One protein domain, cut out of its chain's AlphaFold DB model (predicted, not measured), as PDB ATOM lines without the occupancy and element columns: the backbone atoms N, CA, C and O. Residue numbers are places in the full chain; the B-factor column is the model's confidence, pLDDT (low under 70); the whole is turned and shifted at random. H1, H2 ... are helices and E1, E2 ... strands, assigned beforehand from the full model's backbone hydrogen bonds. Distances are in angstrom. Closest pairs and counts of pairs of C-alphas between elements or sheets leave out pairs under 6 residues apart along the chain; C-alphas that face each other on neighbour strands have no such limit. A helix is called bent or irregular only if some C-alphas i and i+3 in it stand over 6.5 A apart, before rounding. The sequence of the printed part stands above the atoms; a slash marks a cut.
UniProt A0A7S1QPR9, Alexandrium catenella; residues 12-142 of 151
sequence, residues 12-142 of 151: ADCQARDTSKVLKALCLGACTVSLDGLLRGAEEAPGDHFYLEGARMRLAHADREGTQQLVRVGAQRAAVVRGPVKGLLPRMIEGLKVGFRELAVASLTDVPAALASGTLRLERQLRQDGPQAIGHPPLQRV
ATOM      1  N   ALA A  12     -16.392 -25.528  45.366       91.62
ATOM      2  CA  ALA A  12     -17.194 -24.821  46.354       91.62
ATOM      3  C   ALA A  12     -18.215 -23.899  45.674       91.62
ATOM      4  O   ALA A  12     -17.874 -22.826  45.164       91.62
ATOM      5  N   ASP A  13     -19.487 -24.283  45.727       91.62
ATOM      6  CA  ASP A  13     -20.590 -23.397  45.374       91.62
ATOM      7  C   ASP A  13     -20.962 -22.510  46.573       91.62
ATOM      8  O   ASP A  13     -21.540 -22.963  47.560       91.62
ATOM      9  N   CYS A  14     -20.582 -21.230  46.516       79.25
ATOM     10  CA  CYS A  14     -20.832 -20.279  47.602       79.25
ATOM     11  C   CYS A  14     -21.564 -18.999  47.170       79.25
ATOM     12  O   CYS A  14     -21.628 -18.042  47.955       79.25
ATOM     13  N   GLN A  15     -22.110 -18.958  45.944       83.19
ATOM     14  CA  GLN A  15     -22.671 -17.742  45.333       83.19
ATOM     15  C   GLN A  15     -21.791 -16.511  45.631       83.19
ATOM     16  O   GLN A  15     -22.254 -15.493  46.172       83.19
ATOM     17  N   ALA A  16     -20.484 -16.632  45.369       85.62
ATOM     18  CA  ALA A  16     -19.506 -15.617  45.736       85.62
ATOM     19  C   ALA A  16     -19.825 -14.289  45.042       85.62
ATOM     20  O   ALA A  16     -19.936 -14.232  43.822       85.62
ATOM     21  N   ARG A  17     -19.973 -13.218  45.828       85.31
ATOM     22  CA  ARG A  17     -20.154 -11.843  45.324       85.31
ATOM     23  C   ARG A  17     -18.891 -10.999  45.443       85.31
ATOM     24  O   ARG A  17     -18.770 -10.003  44.736       85.31
ATOM     25  N   ASP A  18     -17.996 -11.419  46.334       88.44
ATOM     26  CA  ASP A  18     -16.825 -10.679  46.779       88.44
ATOM     27  C   ASP A  18     -15.645 -11.645  46.926       88.44
ATOM     28  O   ASP A  18     -15.819 -12.813  47.304       88.44
ATOM     29  N   THR A  19     -14.439 -11.134  46.695       93.56
ATOM     30  CA  THR A  19     -13.171 -11.871  46.774       93.56
ATOM     31  C   THR A  19     -12.994 -12.606  48.104       93.56
ATOM     32  O   THR A  19     -12.510 -13.734  48.128       93.56
ATOM     33  N   SER A  20     -13.433 -12.023  49.222       91.56
ATOM     34  CA  SER A  20     -13.251 -12.620  50.550       91.56
ATOM     35  C   SER A  20     -13.973 -13.958  50.716       91.56
ATOM     36  O   SER A  20     -13.488 -14.818  51.445       91.56
ATOM     37  N   LYS A  21     -15.127 -14.160  50.060       92.69
ATOM     38  CA  LYS A  21     -15.825 -15.457  50.094       92.69
ATOM     39  C   LYS A  21     -15.047 -16.519  49.331       92.69
ATOM     40  O   LYS A  21     -14.898 -17.628  49.833       92.69
ATOM     41  N   VAL A  22     -14.521 -16.148  48.164       94.75
ATOM     42  CA  VAL A  22     -13.669 -17.021  47.352       94.75
ATOM     43  C   VAL A  22     -12.424 -17.420  48.137       94.75
ATOM     44  O   VAL A  22     -12.164 -18.606  48.296       94.75
ATOM     45  N   LEU A  23     -11.706 -16.445  48.701       94.00
ATOM     46  CA  LEU A  23     -10.497 -16.699  49.483       94.00
ATOM     47  C   LEU A  23     -10.772 -17.652  50.653       94.00
ATOM     48  O   LEU A  23     -10.051 -18.624  50.830       94.00
ATOM     49  N   LYS A  24     -11.854 -17.426  51.409       91.94
ATOM     50  CA  LYS A  24     -12.250 -18.310  52.516       91.94
ATOM     51  C   LYS A  24     -12.541 -19.735  52.048       91.94
ATOM     52  O   LYS A  24     -12.104 -20.667  52.708       91.94
ATOM     53  N   ALA A  25     -13.250 -19.910  50.934       92.50
ATOM     54  CA  ALA A  25     -13.537 -21.236  50.389       92.50
ATOM     55  C   ALA A  25     -12.252 -21.986  50.002       92.50
ATOM     56  O   ALA A  25     -12.099 -23.156  50.344       92.50
ATOM     57  N   LEU A  26     -11.298 -21.295  49.370       91.81
ATOM     58  CA  LEU A  26      -9.992 -21.866  49.029       91.81
ATOM     59  C   LEU A  26      -9.194 -22.225  50.292       91.81
ATOM     60  O   LEU A  26      -8.679 -23.332  50.398       91.81
ATOM     61  N   CYS A  27      -9.166 -21.340  51.295       90.88
ATOM     62  CA  CYS A  27      -8.513 -21.592  52.587       90.88
ATOM     63  C   CYS A  27      -9.120 -22.761  53.377       90.88
ATOM     64  O   CYS A  27      -8.439 -23.336  54.221       90.88
ATOM     65  N   LEU A  28     -10.385 -23.105  53.124       89.50
ATOM     66  CA  LEU A  28     -11.060 -24.261  53.720       89.50
ATOM     67  C   LEU A  28     -10.771 -25.581  52.986       89.50
ATOM     68  O   LEU A  28     -11.202 -26.625  53.463       89.50
ATOM     69  N   GLY A  29     -10.051 -25.549  51.858       86.75
ATOM     70  CA  GLY A  29      -9.649 -26.741  51.102       86.75
ATOM     71  C   GLY A  29     -10.349 -26.929  49.752       86.75
ATOM     72  O   GLY A  29     -10.167 -27.964  49.120       86.75
ATOM     73  N   ALA A  30     -11.135 -25.959  49.272       90.31
ATOM     74  CA  ALA A  30     -11.711 -26.045  47.930       90.31
ATOM     75  C   ALA A  30     -10.635 -25.887  46.841       90.31
ATOM     76  O   ALA A  30      -9.763 -25.021  46.938       90.31
ATOM     77  N   CYS A  31     -10.737 -26.666  45.761       89.75
ATOM     78  CA  CYS A  31      -9.855 -26.533  44.597       89.75
ATOM     79  C   CYS A  31     -10.349 -25.449  43.633       89.75
ATOM     80  O   CYS A  31      -9.559 -24.766  42.987       89.75
ATOM     81  N   THR A  32     -11.670 -25.307  43.523       92.25
ATOM     82  CA  THR A  32     -12.342 -24.359  42.628       92.25
ATOM     83  C   THR A  32     -13.560 -23.751  43.319       92.25
ATOM     84  O   THR A  32     -14.060 -24.292  44.306       92.25
ATOM     85  N   VAL A  33     -14.040 -22.610  42.821       93.94
ATOM     86  CA  VAL A  33     -15.211 -21.909  43.368       93.94
ATOM     87  C   VAL A  33     -16.190 -21.522  42.263       93.94
ATOM     88  O   VAL A  33     -15.767 -21.144  41.171       93.94
ATOM     89  N   SER A  34     -17.490 -21.552  42.560       92.88
ATOM     90  CA  SER A  34     -18.500 -20.946  41.688       92.88
ATOM     91  C   SER A  34     -18.591 -19.428  41.902       92.88
ATOM     92  O   SER A  34     -18.571 -18.933  43.037       92.88
ATOM     93  N   LEU A  35     -18.729 -18.679  40.801       91.62
ATOM     94  CA  LEU A  35     -18.809 -17.213  40.769       91.62
ATOM     95  C   LEU A  35     -20.197 -16.691  40.366       91.62
ATOM     96  O   LEU A  35     -20.324 -15.544  39.938       91.62
ATOM     97  N   ASP A  36     -21.251 -17.488  40.545       86.44
ATOM     98  CA  ASP A  36     -22.612 -17.138  40.106       86.44
ATOM     99  C   ASP A  36     -23.130 -15.837  40.727       86.44
ATOM    100  O   ASP A  36     -23.861 -15.068  40.101       86.44
ATOM    101  N   GLY A  37     -22.740 -15.558  41.973       85.06
ATOM    102  CA  GLY A  37     -23.128 -14.333  42.671       85.06
ATOM    103  C   GLY A  37     -22.542 -13.070  42.036       85.06
ATOM    104  O   GLY A  37     -23.215 -12.039  41.993       85.06
ATOM    105  N   LEU A  38     -21.303 -13.150  41.551       88.25
ATOM    106  CA  LEU A  38     -20.571 -12.060  40.916       88.25
ATOM    107  C   LEU A  38     -21.000 -11.899  39.456       88.25
ATOM    108  O   LEU A  38     -21.325 -10.790  39.031       88.25
ATOM    109  N   LEU A  39     -21.028 -13.008  38.712       89.44
ATOM    110  CA  LEU A  39     -21.287 -13.023  37.272       89.44
ATOM    111  C   LEU A  39     -22.744 -12.722  36.925       89.44
ATOM    112  O   LEU A  39     -23.006 -12.201  35.851       89.44
ATOM    113  N   ARG A  40     -23.689 -12.919  37.851       87.25
ATOM    114  CA  ARG A  40     -25.080 -12.473  37.663       87.25
ATOM    115  C   ARG A  40     -25.203 -10.965  37.421       87.25
ATOM    116  O   ARG A  40     -26.142 -10.525  36.769       87.25
ATOM    117  N   GLY A  41     -24.278 -10.175  37.966       85.19
ATOM    118  CA  GLY A  41     -24.219  -8.731  37.736       85.19
ATOM    119  C   GLY A  41     -23.414  -8.336  36.498       85.19
ATOM    120  O   GLY A  41     -23.283  -7.142  36.241       85.19
ATOM    121  N   ALA A  42     -22.834  -9.286  35.761       89.81
ATOM    122  CA  ALA A  42     -22.042  -8.973  34.581       89.81
ATOM    123  C   ALA A  42     -22.926  -8.499  33.420       89.81
ATOM    124  O   ALA A  42     -24.108  -8.835  33.345       89.81
ATOM    125  N   GLU A  43     -22.352  -7.726  32.503       88.94
ATOM    126  CA  GLU A  43     -23.036  -7.225  31.306       88.94
ATOM    127  C   GLU A  43     -23.443  -8.355  30.346       88.94
ATOM    128  O   GLU A  43     -24.508  -8.307  29.729       88.94
ATOM    129  N   GLU A  44     -22.656  -9.421  30.318       89.62
ATOM    130  CA  GLU A  44     -22.832 -10.614  29.496       89.62
ATOM    131  C   GLU A  44     -23.882 -11.588  30.062       89.62
ATOM    132  O   GLU A  44     -24.285 -12.523  29.375       89.62
ATOM    133  N   ALA A  45     -24.340 -11.386  31.304       87.00
ATOM    134  CA  ALA A  45     -25.371 -12.230  31.906       87.00
ATOM    135  C   ALA A  45     -26.706 -12.106  31.140       87.00
ATOM    136  O   ALA A  45     -27.052 -11.016  30.695       87.00
ATOM    137  N   PRO A  46     -27.504 -13.173  30.993       85.31
ATOM    138  CA  PRO A  46     -28.790 -13.088  30.306       85.31
ATOM    139  C   PRO A  46     -29.810 -12.262  31.109       85.31
ATOM    140  O   PRO A  46     -29.874 -12.348  32.337       85.31
ATOM    141  N   GLY A  47     -30.629 -11.479  30.402       81.94
ATOM    142  CA  GLY A  47     -31.799 -10.798  30.961       81.94
ATOM    143  C   GLY A  47     -31.928  -9.318  30.638       81.94
ATOM    144  O   GLY A  47     -30.956  -8.651  30.261       81.94
ATOM    145  N   ASP A  48     -33.148  -8.820  30.817       83.62
ATOM    146  CA  ASP A  48     -33.522  -7.443  30.514       83.62
ATOM    147  C   ASP A  48     -32.981  -6.450  31.544       83.62
ATOM    148  O   ASP A  48     -32.941  -6.705  32.754       83.62
ATOM    149  N   HIS A  49     -32.580  -5.283  31.045       83.81
ATOM    150  CA  HIS A  49     -32.110  -4.175  31.862       83.81
ATOM    151  C   HIS A  49     -33.261  -3.240  32.215       83.81
ATOM    152  O   HIS A  49     -34.054  -2.869  31.355       83.81
ATOM    153  N   PHE A  50     -33.296  -2.782  33.460       86.69
ATOM    154  CA  PHE A  50     -34.197  -1.728  33.905       86.69
ATOM    155  C   PHE A  50     -33.489  -0.823  34.913       86.69
ATOM    156  O   PHE A  50     -32.470  -1.193  35.494       86.69
ATOM    157  N   TYR A  51     -34.012   0.382  35.113       88.25
ATOM    158  CA  TYR A  51     -33.506   1.294  36.133       88.25
ATOM    159  C   TYR A  51     -34.436   1.272  37.339       88.25
ATOM    160  O   TYR A  51     -35.651   1.389  37.189       88.25
ATOM    161  N   LEU A  52     -33.861   1.134  38.529       83.94
ATOM    162  CA  LEU A  52     -34.573   1.243  39.796       83.94
ATOM    163  C   LEU A  52     -33.765   2.163  40.705       83.94
ATOM    164  O   LEU A  52     -32.584   1.915  40.929       83.94
ATOM    165  N   GLU A  53     -34.387   3.250  41.169       86.31
ATOM    166  CA  GLU A  53     -33.754   4.236  42.065       86.31
ATOM    167  C   GLU A  53     -32.425   4.802  41.519       86.31
ATOM    168  O   GLU A  53     -31.470   5.040  42.250       86.31
ATOM    169  N   GLY A  54     -32.334   4.985  40.195       86.19
ATOM    170  CA  GLY A  54     -31.121   5.471  39.524       86.19
ATOM    171  C   GLY A  54     -30.029   4.413  39.321       86.19
ATOM    172  O   GLY A  54     -29.049   4.678  38.626       86.19
ATOM    173  N   ALA A  55     -30.200   3.197  39.842       84.69
ATOM    174  CA  ALA A  55     -29.297   2.080  39.594       84.69
ATOM    175  C   ALA A  55     -29.743   1.272  38.368       84.69
ATOM    176  O   ALA A  55     -30.910   0.896  38.241       84.69
ATOM    177  N   ARG A  56     -28.793   0.947  37.483       85.00
ATOM    178  CA  ARG A  56     -29.024  -0.009  36.394       85.00
ATOM    179  C   ARG A  56     -29.065  -1.417  36.982       85.00
ATOM    180  O   ARG A  56     -28.054  -1.936  37.461       85.00
ATOM    181  N   MET A  57     -30.236  -2.030  36.940       85.38
ATOM    182  CA  MET A  57     -30.476  -3.393  37.383       85.38
ATOM    183  C   MET A  57     -30.774  -4.296  36.188       85.38
ATOM    184  O   MET A  57     -31.179  -3.849  35.115       85.38
ATOM    185  N   ARG A  58     -30.552  -5.589  36.380       81.44
ATOM    186  CA  ARG A  58     -30.905  -6.642  35.437       81.44
ATOM    187  C   ARG A  58     -31.848  -7.616  36.113       81.44
ATOM    188  O   ARG A  58     -31.594  -8.046  37.241       81.44
ATOM    189  N   LEU A  59     -32.924  -7.975  35.422       78.50
ATOM    190  CA  LEU A  59     -33.820  -9.030  35.867       78.50
ATOM    191  C   LEU A  59     -33.184 -10.381  35.535       78.50
ATOM    192  O   LEU A  59     -32.921 -10.677  34.373       78.50
ATOM    193  N   ALA A  60     -32.938 -11.211  36.548       67.31
ATOM    194  CA  ALA A  60     -32.545 -12.589  36.299       67.31
ATOM    195  C   ALA A  60     -33.761 -13.353  35.751       67.31
ATOM    196  O   ALA A  60     -34.728 -13.583  36.484       67.31
ATOM    197  N   HIS A  61     -33.722 -13.753  34.480       62.22
ATOM    198  CA  HIS A  61     -34.619 -14.797  34.001       62.22
ATOM    199  C   HIS A  61     -34.101 -16.116  34.569       62.22
ATOM    200  O   HIS A  61     -33.043 -16.590  34.171       62.22
ATOM    201  N   ALA A  62     -34.801 -16.667  35.561       53.28
ATOM    202  CA  ALA A  62     -34.606 -18.066  35.917       53.28
ATOM    203  C   ALA A  62     -34.913 -18.911  34.670       53.28
ATOM    204  O   ALA A  62     -35.893 -18.614  33.983       53.28
ATOM    205  N   ASP A  63     -34.036 -19.872  34.380       49.31
ATOM    206  CA  ASP A  63     -34.036 -20.787  33.235       49.31
ATOM    207  C   ASP A  63     -35.381 -20.899  32.504       49.31
ATOM    208  O   ASP A  63     -36.353 -21.463  33.010       49.31
ATOM    209  N   ARG A  64     -35.437 -20.376  31.274       44.66
ATOM    210  CA  ARG A  64     -36.519 -20.675  30.324       44.66
ATOM    211  C   ARG A  64     -36.064 -21.680  29.275       44.66
ATOM    212  O   ARG A  64     -36.428 -21.552  28.111       44.66
ATOM    213  N   GLU A  65     -35.320 -22.697  29.687       39.59
ATOM    214  CA  GLU A  65     -35.029 -23.845  28.835       39.59
ATOM    215  C   GLU A  65     -35.423 -25.139  29.558       39.59
ATOM    216  O   GLU A  65     -34.777 -25.563  30.510       39.59
ATOM    217  N   GLY A  66     -36.509 -25.770  29.099       38.44
ATOM    218  CA  GLY A  66     -36.536 -27.235  29.029       38.44
ATOM    219  C   GLY A  66     -37.682 -28.002  29.683       38.44
ATOM    220  O   GLY A  66     -38.052 -29.040  29.144       38.44
ATOM    221  N   THR A  67     -38.300 -27.546  30.773       33.00
ATOM    222  CA  THR A  67     -39.316 -28.386  31.437       33.00
ATOM    223  C   THR A  67     -40.379 -27.556  32.130       33.00
ATOM    224  O   THR A  67     -40.088 -26.593  32.834       33.00
ATOM    225  N   GLN A  68     -41.637 -27.945  31.930       38.34
ATOM    226  CA  GLN A  68     -42.803 -27.455  32.657       38.34
ATOM    227  C   GLN A  68     -42.653 -27.759  34.156       38.34
ATOM    228  O   GLN A  68     -43.232 -28.710  34.673       38.34
ATOM    229  N   GLN A  69     -41.850 -26.981  34.877       37.31
ATOM    230  CA  GLN A  69     -41.729 -27.122  36.318       37.31
ATOM    231  C   GLN A  69     -42.741 -26.190  36.987       37.31
ATOM    232  O   GLN A  69     -42.526 -24.993  37.152       37.31
ATOM    233  N   LEU A  70     -43.877 -26.784  37.364       37.97
ATOM    234  CA  LEU A  70     -45.006 -26.222  38.122       37.97
ATOM    235  C   LEU A  70     -44.655 -25.795  39.564       37.97
ATOM    236  O   LEU A  70     -45.525 -25.704  40.426       37.97
ATOM    237  N   VAL A  71     -43.390 -25.503  39.851       39.53
ATOM    238  CA  VAL A  71     -42.957 -24.975  41.143       39.53
ATOM    239  C   VAL A  71     -42.260 -23.658  40.871       39.53
ATOM    240  O   VAL A  71     -41.251 -23.606  40.176       39.53
ATOM    241  N   ARG A  72     -42.821 -22.574  41.408       36.44
ATOM    242  CA  ARG A  72     -42.250 -21.228  41.344       36.44
ATOM    243  C   ARG A  72     -40.955 -21.213  42.163       36.44
ATOM    244  O   ARG A  72     -40.954 -20.834  43.332       36.44
ATOM    245  N   VAL A  73     -39.857 -21.678  41.572       40.28
ATOM    246  CA  VAL A  73     -38.536 -21.648  42.199       40.28
ATOM    247  C   VAL A  73     -38.040 -20.205  42.185       40.28
ATOM    248  O   VAL A  73     -37.510 -19.716  41.196       40.28
ATOM    249  N   GLY A  74     -38.224 -19.537  43.322       41.75
ATOM    250  CA  GLY A  74     -37.421 -18.391  43.739       41.75
ATOM    251  C   GLY A  74     -37.845 -17.042  43.163       41.75
ATOM    252  O   GLY A  74     -37.955 -16.850  41.958       41.75
ATOM    253  N   ALA A  75     -38.048 -16.075  44.060       45.69
ATOM    254  CA  ALA A  75     -38.282 -14.671  43.738       45.69
ATOM    255  C   ALA A  75     -37.335 -14.186  42.629       45.69
ATOM    256  O   ALA A  75     -36.129 -14.413  42.716       45.69
ATOM    257  N   GLN A  76     -37.867 -13.507  41.612       51.03
ATOM    258  CA  GLN A  76     -37.060 -12.829  40.599       51.03
ATOM    259  C   GLN A  76     -36.070 -11.897  41.312       51.03
ATOM    260  O   GLN A  76     -36.463 -10.890  41.898       51.03
ATOM    261  N   ARG A  77     -34.784 -12.265  41.347       65.75
ATOM    262  CA  ARG A  77     -33.754 -11.461  42.017       65.75
ATOM    263  C   ARG A  77     -33.125 -10.564  40.972       65.75
ATOM    264  O   ARG A  77     -32.254 -11.011  40.226       65.75
ATOM    265  N   ALA A  78     -33.578  -9.319  40.925       75.12
ATOM    266  CA  ALA A  78     -32.860  -8.279  40.217       75.12
ATOM    267  C   ALA A  78     -31.433  -8.164  40.778       75.12
ATOM    268  O   ALA A  78     -31.221  -8.261  41.991       75.12
ATOM    269  N   ALA A  79     -30.452  -7.996  39.899       82.12
ATOM    270  CA  ALA A  79     -29.062  -7.776  40.267       82.12
ATOM    271  C   ALA A  79     -28.592  -6.436  39.706       82.12
ATOM    272  O   ALA A  79     -28.917  -6.081  38.577       82.12
ATOM    273  N   VAL A  80     -27.814  -5.693  40.489       86.31
ATOM    274  CA  VAL A  80     -27.173  -4.464  40.008       86.31
ATOM    275  C   VAL A  80     -26.118  -4.833  38.970       86.31
ATOM    276  O   VAL A  80     -25.315  -5.743  39.202       86.31
ATOM    277  N   VAL A  81     -26.109  -4.120  37.845       87.81
ATOM    278  CA  VAL A  81     -25.106  -4.304  36.793       87.81
ATOM    279  C   VAL A  81     -23.759  -3.774  37.280       87.81
ATOM    280  O   VAL A  81     -23.643  -2.623  37.696       87.81
ATOM    281  N   ARG A  82     -22.731  -4.621  37.233       88.88
ATOM    282  CA  ARG A  82     -21.370  -4.344  37.721       88.88
ATOM    283  C   ARG A  82     -20.359  -4.086  36.593       88.88
ATOM    284  O   ARG A  82     -19.204  -3.774  36.880       88.88
ATOM    285  N   GLY A  83     -20.789  -4.194  35.336       90.56
ATOM    286  CA  GLY A  83     -19.955  -4.029  34.141       90.56
ATOM    287  C   GLY A  83     -19.520  -5.364  33.520       90.56
ATOM    288  O   GLY A  83     -20.037  -6.413  33.908       90.56
ATOM    289  N   PRO A  84     -18.586  -5.341  32.558       93.94
ATOM    290  CA  PRO A  84     -18.215  -6.524  31.786       93.94
ATOM    291  C   PRO A  84     -17.362  -7.516  32.586       93.94
ATOM    292  O   PRO A  84     -16.528  -7.126  33.415       93.94
ATOM    293  N   VAL A  85     -17.483  -8.808  32.264       94.25
ATOM    294  CA  VAL A  85     -16.676  -9.902  32.842       94.25
ATOM    295  C   VAL A  85     -15.181  -9.619  32.701       94.25
ATOM    296  O   VAL A  85     -14.415  -9.834  33.647       94.25
ATOM    297  N   LYS A  86     -14.766  -9.055  31.558       95.25
ATOM    298  CA  LYS A  86     -13.370  -8.676  31.278       95.25
ATOM    299  C   LYS A  86     -12.796  -7.688  32.303       95.25
ATOM    300  O   LYS A  86     -11.589  -7.670  32.504       95.25
ATOM    301  N   GLY A  87     -13.632  -6.878  32.953       93.62
ATOM    302  CA  GLY A  87     -13.212  -5.997  34.045       93.62
ATOM    303  C   GLY A  87     -13.356  -6.637  35.428       93.62
ATOM    304  O   GLY A  87     -12.518  -6.414  36.302       93.62
ATOM    305  N   LEU A  88     -14.401  -7.441  35.633       92.50
ATOM    306  CA  LEU A  88     -14.723  -8.033  36.933       92.50
ATOM    307  C   LEU A  88     -13.736  -9.125  37.356       92.50
ATOM    308  O   LEU A  88     -13.254  -9.099  38.490       92.50
ATOM    309  N   LEU A  89     -13.407 -10.060  36.460       93.38
ATOM    310  CA  LEU A  89     -12.530 -11.184  36.801       93.38
ATOM    311  C   LEU A  89     -11.105 -10.740  37.157       93.38
ATOM    312  O   LEU A  89     -10.627 -11.165  38.210       93.38
ATOM    313  N   PRO A  90     -10.429  -9.858  36.391       95.50
ATOM    314  CA  PRO A  90      -9.095  -9.398  36.770       95.50
ATOM    315  C   PRO A  90      -9.080  -8.696  38.127       95.50
ATOM    316  O   PRO A  90      -8.203  -8.968  38.938       95.50
ATOM    317  N   ARG A  91     -10.084  -7.859  38.428       94.44
ATOM    318  CA  ARG A  91     -10.202  -7.203  39.742       94.44
ATOM    319  C   ARG A  91     -10.342  -8.215  40.876       94.44
ATOM    320  O   ARG A  91      -9.719  -8.057  41.922       94.44
ATOM    321  N   MET A  92     -11.136  -9.263  40.663       93.94
ATOM    322  CA  MET A  92     -11.282 -10.340  41.638       93.94
ATOM    323  C   MET A  92      -9.959 -11.088  41.841       93.94
ATOM    324  O   MET A  92      -9.556 -11.301  42.982       93.94
ATOM    325  N   ILE A  93      -9.263 -11.437  40.754       94.38
ATOM    326  CA  ILE A  93      -7.965 -12.124  40.790       94.38
ATOM    327  C   ILE A  93      -6.916 -11.277  41.519       94.38
ATOM    328  O   ILE A  93      -6.201 -11.806  42.364       94.38
ATOM    329  N   GLU A  94      -6.840  -9.973  41.248       95.50
ATOM    330  CA  GLU A  94      -5.934  -9.070  41.967       95.50
ATOM    331  C   GLU A  94      -6.252  -9.027  43.465       95.50
ATOM    332  O   GLU A  94      -5.350  -9.165  44.290       95.50
ATOM    333  N   GLY A  95      -7.534  -8.953  43.834       94.88
ATOM    334  CA  GLY A  95      -7.939  -9.063  45.235       94.88
ATOM    335  C   GLY A  95      -7.526 -10.396  45.870       94.88
ATOM    336  O   GLY A  95      -7.100 -10.426  47.022       94.88
ATOM    337  N   LEU A  96      -7.617 -11.504  45.128       94.44
ATOM    338  CA  LEU A  96      -7.170 -12.816  45.601       94.44
ATOM    339  C   LEU A  96      -5.657 -12.855  45.815       94.44
ATOM    340  O   LEU A  96      -5.211 -13.373  46.833       94.44
ATOM    341  N   LYS A  97      -4.870 -12.293  44.892       94.50
ATOM    342  CA  LYS A  97      -3.406 -12.202  45.026       94.50
ATOM    343  C   LYS A  97      -3.004 -11.406  46.264       94.50
ATOM    344  O   LYS A  97      -2.075 -11.803  46.964       94.50
ATOM    345  N   VAL A  98      -3.702 -10.302  46.541       95.75
ATOM    346  CA  VAL A  98      -3.507  -9.528  47.774       95.75
ATOM    347  C   VAL A  98      -3.837 -10.389  48.994       95.75
ATOM    348  O   VAL A  98      -3.004 -10.505  49.884       95.75
ATOM    349  N   GLY A  99      -4.980 -11.079  48.990       94.12
ATOM    350  CA  GLY A  99      -5.369 -11.978  50.080       94.12
ATOM    351  C   GLY A  99      -4.361 -13.104  50.337       94.12
ATOM    352  O   GLY A  99      -4.010 -13.368  51.481       94.12
ATOM    353  N   PHE A 100      -3.827 -13.735  49.290       94.19
ATOM    354  CA  PHE A 100      -2.778 -14.752  49.430       94.19
ATOM    355  C   PHE A 100      -1.480 -14.184  50.009       94.19
ATOM    356  O   PHE A 100      -0.851 -14.825  50.851       94.19
ATOM    357  N   ARG A 101      -1.113 -12.954  49.629       94.38
ATOM    358  CA  ARG A 101       0.042 -12.254  50.200       94.38
ATOM    359  C   ARG A 101      -0.143 -11.963  51.686       94.38
ATOM    360  O   ARG A 101       0.791 -12.174  52.450       94.38
ATOM    361  N   GLU A 102      -1.329 -11.517  52.095       93.44
ATOM    362  CA  GLU A 102      -1.655 -11.275  53.508       93.44
ATOM    363  C   GLU A 102      -1.619 -12.563  54.341       93.44
ATOM    364  O   GLU A 102      -1.194 -12.542  55.493       93.44
ATOM    365  N   LEU A 103      -1.998 -13.695  53.744       90.69
ATOM    366  CA  LEU A 103      -1.889 -15.017  54.364       90.69
ATOM    367  C   LEU A 103      -0.466 -15.597  54.333       90.69
ATOM    368  O   LEU A 103      -0.250 -16.676  54.884       90.69
ATOM    369  N   ALA A 104       0.488 -14.913  53.693       92.38
ATOM    370  CA  ALA A 104       1.848 -15.392  53.448       92.38
ATOM    371  C   ALA A 104       1.900 -16.757  52.727       92.38
ATOM    372  O   ALA A 104       2.785 -17.575  52.977       92.38
ATOM    373  N   VAL A 105       0.958 -16.995  51.809       91.06
ATOM    374  CA  VAL A 105       0.894 -18.204  50.980       91.06
ATOM    375  C   VAL A 105       1.223 -17.835  49.533       91.06
ATOM    376  O   VAL A 105       0.596 -16.949  48.955       91.06
ATOM    377  N   ALA A 106       2.214 -18.503  48.937       88.81
ATOM    378  CA  ALA A 106       2.707 -18.165  47.599       88.81
ATOM    379  C   ALA A 106       1.779 -18.646  46.470       88.81
ATOM    380  O   ALA A 106       1.652 -17.974  45.446       88.81
ATOM    381  N   SER A 107       1.125 -19.795  46.656       89.38
ATOM    382  CA  SER A 107       0.255 -20.416  45.656       89.38
ATOM    383  C   SER A 107      -0.956 -21.099  46.290       89.38
ATOM    384  O   SER A 107      -0.903 -21.596  47.414       89.38
ATOM    385  N   LEU A 108      -2.040 -21.220  45.518       87.94
ATOM    386  CA  LEU A 108      -3.211 -22.021  45.887       87.94
ATOM    387  C   LEU A 108      -2.835 -23.474  46.235       87.94
ATOM    388  O   LEU A 108      -3.424 -24.069  47.131       87.94
ATOM    389  N   THR A 109      -1.826 -24.037  45.565       88.50
ATOM    390  CA  THR A 109      -1.336 -25.405  45.810       88.50
ATOM    391  C   THR A 109      -0.720 -25.603  47.192       88.50
ATOM    392  O   THR A 109      -0.616 -26.737  47.660       88.50
ATOM    393  N   ASP A 110      -0.311 -24.513  47.840       89.06
ATOM    394  CA  ASP A 110       0.371 -24.544  49.133       89.06
ATOM    395  C   ASP A 110      -0.626 -24.443  50.293       89.06
ATOM    396  O   ASP A 110      -0.302 -24.814  51.420       89.06
ATOM    397  N   VAL A 111      -1.862 -24.009  50.019       88.44
ATOM    398  CA  VAL A 111      -2.931 -23.858  51.017       88.44
ATOM    399  C   VAL A 111      -3.214 -25.158  51.776       88.44
ATOM    400  O   VAL A 111      -3.237 -25.099  53.007       88.44
ATOM    401  N   PRO A 112      -3.364 -26.337  51.134       85.44
ATOM    402  CA  PRO A 112      -3.621 -27.575  51.866       85.44
ATOM    403  C   PRO A 112      -2.466 -27.947  52.802       85.44
ATOM    404  O   PRO A 112      -2.694 -28.389  53.923       85.44
ATOM    405  N   ALA A 113      -1.218 -27.717  52.375       85.56
ATOM    406  CA  ALA A 113      -0.045 -27.957  53.214       85.56
ATOM    407  C   ALA A 113       0.017 -26.969  54.389       85.56
ATOM    408  O   ALA A 113       0.303 -27.371  55.517       85.56
ATOM    409  N   ALA A 114      -0.289 -25.692  54.152       87.38
ATOM    410  CA  ALA A 114      -0.343 -24.664  55.186       87.38
ATOM    411  C   ALA A 114      -1.460 -24.932  56.209       87.38
ATOM    412  O   ALA A 114      -1.265 -24.706  57.403       87.38
ATOM    413  N   LEU A 115      -2.608 -25.453  55.764       85.69
ATOM    414  CA  LEU A 115      -3.718 -25.851  56.629       85.69
ATOM    415  C   LEU A 115      -3.368 -27.098  57.452       85.69
ATOM    416  O   LEU A 115      -3.555 -27.097  58.667       85.69
ATOM    417  N   ALA A 116      -2.804 -28.132  56.818       83.06
ATOM    418  CA  ALA A 116      -2.422 -29.381  57.480       83.06
ATOM    419  C   ALA A 116      -1.280 -29.198  58.496       83.06
ATOM    420  O   ALA A 116      -1.284 -29.825  59.553       83.06
ATOM    421  N   SER A 117      -0.321 -28.318  58.203       85.75
ATOM    422  CA  SER A 117       0.780 -27.971  59.118       85.75
ATOM    423  C   SER A 117       0.367 -27.019  60.246       85.75
ATOM    424  O   SER A 117       1.122 -26.834  61.200       85.75
ATOM    425  N   GLY A 118      -0.812 -26.395  60.153       84.69
ATOM    426  CA  GLY A 118      -1.284 -25.394  61.110       84.69
ATOM    427  C   GLY A 118      -0.615 -24.020  60.982       84.69
ATOM    428  O   GLY A 118      -0.826 -23.165  61.846       84.69
ATOM    429  N   THR A 119       0.174 -23.781  59.926       88.44
ATOM    430  CA  THR A 119       0.695 -22.445  59.590       88.44
ATOM    431  C   THR A 119      -0.446 -21.499  59.216       88.44
ATOM    432  O   THR A 119      -0.492 -20.365  59.695       88.44
ATOM    433  N   LEU A 120      -1.408 -21.984  58.425       87.69
ATOM    434  CA  LEU A 120      -2.662 -21.288  58.158       87.69
ATOM    435  C   LEU A 120      -3.641 -21.563  59.303       87.69
ATOM    436  O   LEU A 120      -4.001 -22.709  59.572       87.69
ATOM    437  N   ARG A 121      -4.091 -20.500  59.973       87.81
ATOM    438  CA  ARG A 121      -5.020 -20.580  61.107       87.81
ATOM    439  C   ARG A 121      -6.304 -19.835  60.790       87.81
ATOM    440  O   ARG A 121      -6.273 -18.756  60.206       87.81
ATOM    441  N   LEU A 122      -7.428 -20.421  61.189       87.12
ATOM    442  CA  LEU A 122      -8.759 -19.867  60.976       87.12
ATOM    443  C   LEU A 122      -9.454 -19.634  62.316       87.12
ATOM    444  O   LEU A 122      -9.336 -20.422  63.259       87.12
ATOM    445  N   GLU A 123     -10.227 -18.558  62.375       83.62
ATOM    446  CA  GLU A 123     -10.987 -18.175  63.556       83.62
ATOM    447  C   GLU A 123     -12.451 -17.958  63.190       83.62
ATOM    448  O   GLU A 123     -12.793 -17.394  62.147       83.62
ATOM    449  N   ARG A 124     -13.336 -18.440  64.062       82.31
ATOM    450  CA  ARG A 124     -14.771 -18.235  63.954       82.31
ATOM    451  C   ARG A 124     -15.102 -16.928  64.642       82.31
ATOM    452  O   ARG A 124     -14.954 -16.804  65.856       82.31
ATOM    453  N   GLN A 125     -15.626 -15.998  63.864       81.06
ATOM    454  CA  GLN A 125     -16.267 -14.807  64.389       81.06
ATOM    455  C   GLN A 125     -17.646 -15.183  64.942       81.06
ATOM    456  O   GLN A 125     -18.513 -15.647  64.195       81.06
ATOM    457  N   LEU A 126     -17.845 -15.014  66.250       78.62
ATOM    458  CA  LEU A 126     -19.143 -15.245  66.877       78.62
ATOM    459  C   LEU A 126     -20.131 -14.145  66.477       78.62
ATOM    460  O   LEU A 126     -19.759 -12.980  66.315       78.62
ATOM    461  N   ARG A 127     -21.402 -14.526  66.318       75.56
ATOM    462  CA  ARG A 127     -22.488 -13.556  66.163       75.56
ATOM    463  C   ARG A 127     -22.560 -12.717  67.434       75.56
ATOM    464  O   ARG A 127     -22.579 -13.270  68.529       75.56
ATOM    465  N   GLN A 128     -22.571 -11.401  67.271       67.81
ATOM    466  CA  GLN A 128     -22.902 -10.483  68.349       67.81
ATOM    467  C   GLN A 128     -24.378 -10.122  68.205       67.81
ATOM    468  O   GLN A 128     -24.766  -9.540  67.193       67.81
ATOM    469  N   ASP A 129     -25.187 -10.487  69.196       60.28
ATOM    470  CA  ASP A 129     -26.570 -10.028  69.292       60.28
ATOM    471  C   ASP A 129     -26.552  -8.638  69.951       60.28
ATOM    472  O   ASP A 129     -26.501  -8.511  71.172       60.28
ATOM    473  N   GLY A 130     -26.483  -7.581  69.135       67.69
ATOM    474  CA  GLY A 130     -26.440  -6.189  69.599       67.69
ATOM    475  C   GLY A 130     -25.816  -5.217  68.586       67.69
ATOM    476  O   GLY A 130     -25.288  -5.657  67.561       67.69
ATOM    477  N   PRO A 131     -25.877  -3.890  68.833       61.09
ATOM    478  CA  PRO A 131     -25.167  -2.909  68.017       61.09
ATOM    479  C   PRO A 131     -23.671  -3.231  68.016       61.09
ATOM    480  O   PRO A 131     -23.099  -3.535  69.061       61.09
ATOM    481  N   GLN A 132     -23.070  -3.204  66.825       59.19
ATOM    482  CA  GLN A 132     -21.694  -3.629  66.575       59.19
ATOM    483  C   GLN A 132     -20.754  -2.912  67.553       59.19
ATOM    484  O   GLN A 132     -20.562  -1.698  67.460       59.19
ATOM    485  N   ALA A 133     -20.230  -3.644  68.540       54.38
ATOM    486  CA  ALA A 133     -19.353  -3.057  69.540       54.38
ATOM    487  C   ALA A 133     -18.101  -2.514  68.837       54.38
ATOM    488  O   ALA A 133     -17.561  -3.163  67.939       54.38
ATOM    489  N   ILE A 134     -17.644  -1.322  69.228       54.38
ATOM    490  CA  ILE A 134     -16.404  -0.722  68.727       54.38
ATOM    491  C   ILE A 134     -15.242  -1.570  69.271       54.38
ATOM    492  O   ILE A 134     -14.744  -1.332  70.366       54.38
ATOM    493  N   GLY A 135     -14.875  -2.630  68.553       62.88
ATOM    494  CA  GLY A 135     -13.842  -3.583  68.953       62.88
ATOM    495  C   GLY A 135     -13.823  -4.832  68.073       62.88
ATOM    496  O   GLY A 135     -14.757  -5.095  67.314       62.88
ATOM    497  N   HIS A 136     -12.747  -5.616  68.159       56.91
ATOM    498  CA  HIS A 136     -12.696  -6.901  67.466       56.91
ATOM    499  C   HIS A 136     -13.729  -7.862  68.084       56.91
ATOM    500  O   HIS A 136     -13.797  -7.983  69.309       56.91
ATOM    501  N   PRO A 137     -14.553  -8.537  67.264       60.88
ATOM    502  CA  PRO A 137     -15.536  -9.496  67.755       60.88
ATOM    503  C   PRO A 137     -14.828 -10.641  68.492       60.88
ATOM    504  O   PRO A 137     -13.700 -10.971  68.129       60.88
ATOM    505  N   PRO A 138     -15.460 -11.279  69.492       64.12
ATOM    506  CA  PRO A 138     -14.844 -12.392  70.201       64.12
ATOM    507  C   PRO A 138     -14.533 -13.528  69.219       64.12
ATOM    508  O   PRO A 138     -15.410 -14.023  68.501       64.12
ATOM    509  N   LEU A 139     -13.254 -13.899  69.179       59.31
ATOM    510  CA  LEU A 139     -12.694 -14.883  68.263       59.31
ATOM    511  C   LEU A 139     -12.669 -16.237  68.965       59.31
ATOM    512  O   LEU A 139     -12.125 -16.376  70.059       59.31
ATOM    513  N   GLN A 140     -13.254 -17.250  68.334       64.69
ATOM    514  CA  GLN A 140     -13.078 -18.632  68.760       64.69
ATOM    515  C   GLN A 140     -12.185 -19.332  67.747       64.69
ATOM    516  O   GLN A 140     -12.520 -19.381  66.562       64.69
ATOM    517  N   ARG A 141     -11.070 -19.912  68.205       60.12
ATOM    518  CA  ARG A 141     -10.236 -20.755  67.346       60.12
ATOM    519  C   ARG A 141     -11.117 -21.851  66.757       60.12
ATOM    520  O   ARG A 141     -11.717 -22.630  67.500       60.12
ATOM    521  N   VAL A 142     -11.199 -21.906  65.431       60.09
ATOM    522  CA  VAL A 142     -11.751 -23.090  64.780       60.09
ATOM    523  C   VAL A 142     -10.715 -24.162  65.041       60.09
ATOM    524  O   VAL A 142      -9.571 -24.025  64.611       60.09
TER     525      VAL A 142
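AT A GLANCE: This is residues 12 to 142 of the 151 residues of a protein of Alexandrium catenella (UniProt A0A7S1QPR9). A small helical core, in which H1 packs on both the long helix H3 and the shorter H4, has a little three-stranded sheet, E1 to E3, at one end and a separate two-stranded hairpin, E4 and E5, near the other. H3 runs along the length of the model, and two loops stick out, residues 64 to 71 from the first sheet and residues 129 to 135 from the second. The printed part has 131 residues, with four named helices and five named strands in the order H1 H2 E1 E2 E3 H3 H4 E4 E5; both sheets are antiparallel, the first in the order E1 E2 E3. The class is mixed, helices and strands, with 58 residues in named elements, under half. The whole is loose, with a radius of gyration of the C-alphas of 18.7 A and spans of 50 by 39 by 34 A.

IN THESE COORDINATES: H1, residues 19 to 27, begins at C-alpha 19 (-13.171, -11.871, 46.774) and is 12.2 A long. H2 is residues 36 to 39. E1 is residues 49 to 52, E2 residues 55 to 59, 12.6 A long, and E3 residues 78 to 80. H3, residues 85 to 102, runs 25.6 A from C-alpha 85 (-16.676, -9.902, 32.842). H4 is residues 108 to 116, 13.8 A long, and only just irregular: C-alphas 109 and 112 are 6.8 A apart. E4 is residues 123 to 125, and E5, residues 139 to 141, ends at C-alpha 141 (-10.236, -20.755, 67.346).

HOW THE PARTS SIT: H1 touches H3, which touches it with residues 92 to 100 alone, at a steep tilt of 54 degrees; the closest C-alphas of the two, those of Thr 19 and Met 92, are 5.7 A apart. H1 also touches H4, with the C-alphas of Cys 27 and Val 111 closest at 6.2 A. H3 and H4 are only just apart, at 8.1 A. H2 is close to H3 but not clearly touching it, Leu 39 to Val 85 being 7.1 A between C-alphas. E1, E2 and E3 form a meander, each strand the antiparallel neighbour of the one before; N 50 and O 57 are 2.9 A apart, and N 58 and O 79 2.8 A. None of the four helices is on this sheet. In the hairpin of E4 and E5, N 124 and O 140 are 2.8 A apart. Every O i to N i+4 pair is within hydrogen-bond range in H1, 12 of 14 are in H3 and 3 of 5 in H4, and H2 is too short for such a pair.

THE WHOLE: The C-alphas of Gln 68 and Gly 135, the two farthest apart, are 52.2 A from each other. The printed part has no cut. The links E2 to E3 and E4 to E5 are long. Mean pLDDT of the printed part is 79.5; residues 60 to 77 and 128 to 142 are under 70.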